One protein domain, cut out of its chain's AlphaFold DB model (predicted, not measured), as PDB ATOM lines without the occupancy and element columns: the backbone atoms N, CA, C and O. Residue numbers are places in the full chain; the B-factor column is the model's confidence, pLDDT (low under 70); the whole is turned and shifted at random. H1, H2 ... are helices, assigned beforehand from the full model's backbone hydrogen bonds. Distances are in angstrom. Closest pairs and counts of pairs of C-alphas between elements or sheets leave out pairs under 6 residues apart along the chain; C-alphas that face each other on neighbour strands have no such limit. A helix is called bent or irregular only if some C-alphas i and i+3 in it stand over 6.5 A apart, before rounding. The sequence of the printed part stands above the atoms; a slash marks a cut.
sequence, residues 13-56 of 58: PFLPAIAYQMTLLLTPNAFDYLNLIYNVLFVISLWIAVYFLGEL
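Overview. This is residues 13 to 56 of the 58 residues of the protein "Membrane protein" of Streptococcus suis (UniProt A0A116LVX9). A helical hairpin of unequal arms: the long helix H2 makes the longest axis, and the shorter H1 packs beside it, running opposite ways. Residues 50 to 56 of H2 stick out at one end, and residues 25 to 30, round the turn, stand free at the other. The printed part has 44 residues with two named helices, H1 then H2, and no named strand; the class is all helix. It is a loose rod, with a radius of gyration of the C-alphas of 12.4 A and spans of 41 by 15 by 6 A.

Along the chain. H2, residues 31 to 56, is 37.4 A long and ends at C-alpha 56, (205.620, 160.057, 186.161). It is only just irregular, with C-alphas 32 and 35 6.8 A apart. H1, residues 14 to 26, is 18.4 A long and begins at C-alpha 14, (193.796, 144.785, 188.330).

Arrangement. H2 and H1 touch, the closest C-alphas being those of Phe 42 and Pro 16, 5.6 A apart. Their lines stand at a shallow tilt of 22 degrees, opposite ways. In H1 every O i to N i+4 pair is within hydrogen-bond range; in H2, 19 of 22 are.

Size, cuts and confidence. The C-alphas farthest apart, of Asn 29 and Leu 56, are 41.1 A apart. The link from H1 to H2 is tight, and the printed part has no cut. Mean pLDDT of the printed part is 87.7; residue 31 is under 70.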
ATOM      1  N   PRO A  13     196.085 148.063 189.883       89.62
ATOM      2  CA  PRO A  13     194.700 147.952 190.339       89.62
ATOM      3  C   PRO A  13     193.980 146.671 189.902       89.62
ATOM      4  O   PRO A  13     193.045 146.241 190.579       89.62
ATOM      5  N   PHE A  14     194.409 146.028 188.810       89.88
ATOM      6  CA  PHE A  14     193.796 144.785 188.330       89.88
ATOM      7  C   PHE A  14     194.302 143.538 189.060       89.88
ATOM      8  O   PHE A  14     193.596 142.532 189.086       89.88
ATOM      9  N   LEU A  15     195.486 143.581 189.683       89.69
ATOM     10  CA  LEU A  15     196.061 142.415 190.365       89.69
ATOM     11  C   LEU A  15     195.159 141.849 191.479       89.69
ATOM     12  O   LEU A  15     194.949 140.636 191.484       89.69
ATOM     13  N   PRO A  16     194.557 142.663 192.374       92.12
ATOM     14  CA  PRO A  16     193.627 142.160 193.387       92.12
ATOM     15  C   PRO A  16     192.373 141.528 192.783       92.12
ATOM     16  O   PRO A  16     191.892 140.527 193.301       92.12
ATOM     17  N   ALA A  17     191.861 142.076 191.676       89.88
ATOM     18  CA  ALA A  17     190.696 141.523 190.989       89.88
ATOM     19  C   ALA A  17     191.014 140.158 190.361       89.88
ATOM     20  O   ALA A  17     190.239 139.217 190.517       89.88
ATOM     21  N   ILE A  18     192.174 140.025 189.712       91.38
ATOM     22  CA  ILE A  18     192.637 138.747 189.155       91.38
ATOM     23  C   ILE A  18     192.833 137.726 190.278       91.38
ATOM     24  O   ILE A  18     192.299 136.622 190.191       91.38
ATOM     25  N   ALA A  19     193.539 138.101 191.349       90.25
ATOM     26  CA  ALA A  19     193.759 137.230 192.499       90.25
ATOM     27  C   ALA A  19     192.428 136.762 193.103       90.25
ATOM     28  O   ALA A  19     192.235 135.565 193.279       90.25
ATOM     29  N   TYR A  20     191.480 137.676 193.322       90.88
ATOM     30  CA  TYR A  20     190.155 137.355 193.851       90.88
ATOM     31  C   TYR A  20     189.394 136.354 192.972       90.88
ATOM     32  O   TYR A  20     188.906 135.345 193.478       90.88
ATOM     33  N   GLN A  21     189.347 136.577 191.655       89.75
ATOM     34  CA  GLN A  21     188.676 135.664 190.721       89.75
ATOM     35  C   GLN A  21     189.354 134.286 190.670       89.75
ATOM     36  O   GLN A  21     188.673 133.260 190.656       89.75
ATOM     37  N   MET A  22     190.689 134.239 190.706       89.88
ATOM     38  CA  MET A  22     191.427 132.974 190.772       89.88
ATOM     39  C   MET A  22     191.174 132.235 192.090       89.88
ATOM     40  O   MET A  22     190.993 131.018 192.088       89.88
ATOM     41  N   THR A  23     191.114 132.948 193.215       88.94
ATOM     42  CA  THR A  23     190.823 132.347 194.522       88.94
ATOM     43  C   THR A  23     189.382 131.847 194.613       88.94
ATOM     44  O   THR A  23     189.157 130.778 195.174       88.94
ATOM     45  N   LEU A  24     188.413 132.541 194.012       87.69
ATOM     46  CA  LEU A  24     187.039 132.043 193.908       87.69
ATOM     47  C   LEU A  24     186.944 130.761 193.076       87.69
ATOM     48  O   LEU A  24     186.218 129.844 193.453       87.69
ATOM     49  N   LEU A  25     187.700 130.679 191.978       87.94
ATOM     50  CA  LEU A  25     187.734 129.494 191.124       87.94
ATOM     51  C   LEU A  25     188.333 128.277 191.849       87.94
ATOM     52  O   LEU A  25     187.826 127.167 191.717       87.94
ATOM     53  N   LEU A  26     189.422 128.483 192.595       87.50
ATOM     54  CA  LEU A  26     190.169 127.406 193.254       87.50
ATOM     55  C   LEU A  26     189.597 127.020 194.623       87.50
ATOM     56  O   LEU A  26     189.705 125.868 195.040       87.50
ATOM     57  N   THR A  27     189.014 127.979 195.340       84.38
ATOM     58  CA  THR A  27     188.536 127.816 196.719       84.38
ATOM     59  C   THR A  27     187.171 128.483 196.916       84.38
ATOM     60  O   THR A  27     187.046 129.456 197.663       84.38
ATOM     61  N   PRO A  28     186.110 127.942 196.293       74.75
ATOM     62  CA  PRO A  28     184.770 128.528 196.316       74.75
ATOM     63  C   PRO A  28     184.091 128.484 197.691       74.75
ATOM     64  O   PRO A  28     182.984 128.972 197.824       74.75
ATOM     65  N   ASN A  29     184.718 127.913 198.724       80.00
ATOM     66  CA  ASN A  29     184.175 127.875 200.087       80.00
ATOM     67  C   ASN A  29     184.833 128.904 201.027       80.00
ATOM     68  O   ASN A  29     184.424 129.026 202.175       80.00
ATOM     69  N   ALA A  30     185.845 129.654 200.570       72.56
ATOM     70  CA  ALA A  30     186.596 130.607 201.399       72.56
ATOM     71  C   ALA A  30     185.951 132.013 201.479       72.56
ATOM     72  O   ALA A  30     186.638 132.998 201.744       72.56
ATOM     73  N   PHE A  31     184.645 132.129 201.222       68.44
ATOM     74  CA  PHE A  31     183.978 133.398 200.899       68.44
ATOM     75  C   PHE A  31     184.032 134.475 201.988       68.44
ATOM     76  O   PHE A  31     184.227 135.646 201.653       68.44
ATOM     77  N   ASP A  32     183.876 134.101 203.261       74.31
ATOM     78  CA  ASP A  32     183.531 135.063 204.318       74.31
ATOM     79  C   ASP A  32     184.595 136.150 204.520       74.31
ATOM     80  O   ASP A  32     184.275 137.332 204.639       74.31
ATOM     81  N   TYR A  33     185.876 135.779 204.475       80.38
ATOM     82  CA  TYR A  33     186.981 136.732 204.627       80.38
ATOM     83  C   TYR A  33     187.566 137.191 203.291       80.38
ATOM     84  O   TYR A  33     188.230 138.228 203.230       80.38
ATOM     85  N   LEU A  34     187.310 136.459 202.204       84.94
ATOM     86  CA  LEU A  34     187.939 136.713 200.911       84.94
ATOM     87  C   LEU A  34     187.515 138.058 200.313       84.94
ATOM     88  O   LEU A  34     188.349 138.764 199.748       84.94
ATOM     89  N   ASN A  35     186.248 138.450 200.476       85.81
ATOM     90  CA  ASN A  35     185.775 139.749 199.996       85.81
ATOM     91  C   ASN A  35     186.401 140.915 200.786       85.81
ATOM     92  O   ASN A  35     186.806 141.919 200.203       85.81
ATOM     93  N   LEU A  36     186.544 140.783 202.109       89.12
ATOM     94  CA  LEU A  36     187.215 141.800 202.926       89.12
ATOM     95  C   LEU A  36     188.690 141.943 202.527       89.12
ATOM     96  O   LEU A  36     189.158 143.056 202.293       89.12
ATOM     97  N   ILE A  37     189.399 140.817 202.391       89.44
ATOM     98  CA  ILE A  37     190.798 140.783 201.943       89.44
ATOM     99  C   ILE A  37     190.930 141.430 200.559       89.44
ATOM    100  O   ILE A  37     191.809 142.268 200.363       89.44
ATOM    101  N   TYR A  38     190.037 141.104 199.620       91.25
ATOM    102  CA  TYR A  38     190.004 141.726 198.295       91.25
ATOM    103  C   TYR A  38     189.879 143.251 198.375       91.25
ATOM    104  O   TYR A  38     190.687 143.952 197.770       91.25
ATOM    105  N   ASN A  39     188.920 143.769 199.146       91.69
ATOM    106  CA  ASN A  39     188.712 145.213 199.259       91.69
ATOM    107  C   ASN A  39     189.928 145.921 199.877       91.69
ATOM    108  O   ASN A  39     190.339 146.969 199.384       91.69
ATOM    109  N   VAL A  40     190.554 145.332 200.902       94.44
ATOM    110  CA  VAL A  40     191.784 145.876 201.502       94.44
ATOM    111  C   VAL A  40     192.923 145.906 200.479       94.44
ATOM    112  O   VAL A  40     193.564 146.943 200.301       94.44
ATOM    113  N   LEU A  41     193.151 144.804 199.757       94.12
ATOM    114  CA  LEU A  41     194.188 144.728 198.723       94.12
ATOM    115  C   LEU A  41     193.925 145.690 197.559       94.12
ATOM    116  O   LEU A  41     194.870 146.247 197.001       94.12
ATOM    117  N   PHE A  42     192.660 145.908 197.205       95.00
ATOM    118  CA  PHE A  42     192.265 146.855 196.170       95.00
ATOM    119  C   PHE A  42     192.533 148.308 196.581       95.00
ATOM    120  O   PHE A  42     193.084 149.080 195.802       95.00
ATOM    121  N   VAL A  43     192.232 148.686 197.824       95.44
ATOM    122  CA  VAL A  43     192.567 150.029 198.325       95.44
ATOM    123  C   VAL A  43     194.083 150.249 198.336       95.44
ATOM    124  O   VAL A  43     194.555 151.293 197.882       95.44
ATOM    125  N   ILE A  44     194.856 149.256 198.788       94.44
ATOM    126  CA  ILE A  44     196.325 149.322 198.787       94.44
ATOM    127  C   ILE A  44     196.867 149.457 197.357       94.44
ATOM    128  O   ILE A  44     197.753 150.276 197.110       94.44
ATOM    129  N   SER A  45     196.338 148.691 196.398       93.94
ATOM    130  CA  SER A  45     196.807 148.753 195.010       93.94
ATOM    131  C   SER A  45     196.507 150.103 194.355       93.94
ATOM    132  O   SER A  45     197.353 150.613 193.620       93.94
ATOM    133  N   LEU A  46     195.362 150.720 194.668       92.88
ATOM    134  CA  LEU A  46     195.038 152.078 194.227       92.88
ATOM    135  C   LEU A  46     195.993 153.117 194.823       92.88
ATOM    136  O   LEU A  46     196.477 153.980 194.095       92.88
ATOM    137  N   TRP A  47     196.314 153.018 196.116       93.75
ATOM    138  CA  TRP A  47     197.289 153.909 196.759       93.75
ATOM    139  C   TRP A  47     198.664 153.832 196.093       93.75
ATOM    140  O   TRP A  47     199.269 154.858 195.783       93.75
ATOM    141  N   ILE A  48     199.133 152.616 195.814       90.31
ATOM    142  CA  ILE A  48     200.399 152.386 195.112       90.31
ATOM    143  C   ILE A  48     200.347 152.949 193.683       90.31
ATOM    144  O   ILE A  48     201.307 153.572 193.230       90.31
ATOM    145  N   ALA A  49     199.228 152.775 192.974       90.19
ATOM    146  CA  ALA A  49     199.053 153.323 191.631       90.19
ATOM    147  C   ALA A  49     199.120 154.860 191.619       90.19
ATOM    148  O   ALA A  49     199.766 155.427 190.741       90.19
ATOM    149  N   VAL A  50     198.518 155.529 192.609       90.69
ATOM    150  CA  VAL A  50     198.596 156.992 192.770       90.69
ATOM    151  C   VAL A  50     200.020 157.445 193.094       90.69
ATOM    152  O   VAL A  50     200.497 158.405 192.498       90.69
ATOM    153  N   TYR A  51     200.729 156.737 193.978       89.38
ATOM    154  CA  TYR A  51     202.134 157.030 194.276       89.38
ATOM    155  C   TYR A  51     203.007 156.967 193.007       89.38
ATOM    156  O   TYR A  51     203.744 157.903 192.704       89.38
ATOM    157  N   PHE A  52     202.854 155.913 192.199       87.00
ATOM    158  CA  PHE A  52     203.578 155.780 190.930       87.00
ATOM    159  C   PHE A  52     203.141 156.777 189.854       87.00
ATOM    160  O   PHE A  52     203.914 157.052 188.936       87.00
ATOM    161  N   LEU A  53     201.917 157.306 189.939       87.06
ATOM    162  CA  LEU A  53     201.482 158.405 189.084       87.06
ATOM    163  C   LEU A  53     202.307 159.667 189.376       87.06
ATOM    164  O   LEU A  53     202.763 160.304 188.436       87.06
ATOM    165  N   GLY A  54     202.573 159.975 190.650       84.62
ATOM    166  CA  GLY A  54     203.453 161.086 191.035       84.62
ATOM    167  C   GLY A  54     204.864 160.955 190.447       84.62
ATOM    168  O   GLY A  54     205.393 161.905 189.882       84.62
ATOM    169  N   GLU A  55     205.431 159.744 190.438       82.00
ATOM    170  CA  GLU A  55     206.750 159.467 189.833       82.00
ATOM    171  C   GLU A  55     206.800 159.574 188.287       82.00
ATOM    172  O   GLU A  55     207.849 159.320 187.674       82.00
ATOM    173  N   LEU A  56     205.668 159.811 187.612       79.00
ATOM    174  CA  LEU A  56     205.620 160.057 186.161       79.00
ATOM    175  C   LEU A  56     205.807 161.536 185.798       79.00
ATOM    176  O   LEU A  56     206.230 161.817 184.660       79.00
TER     177      LEU A  56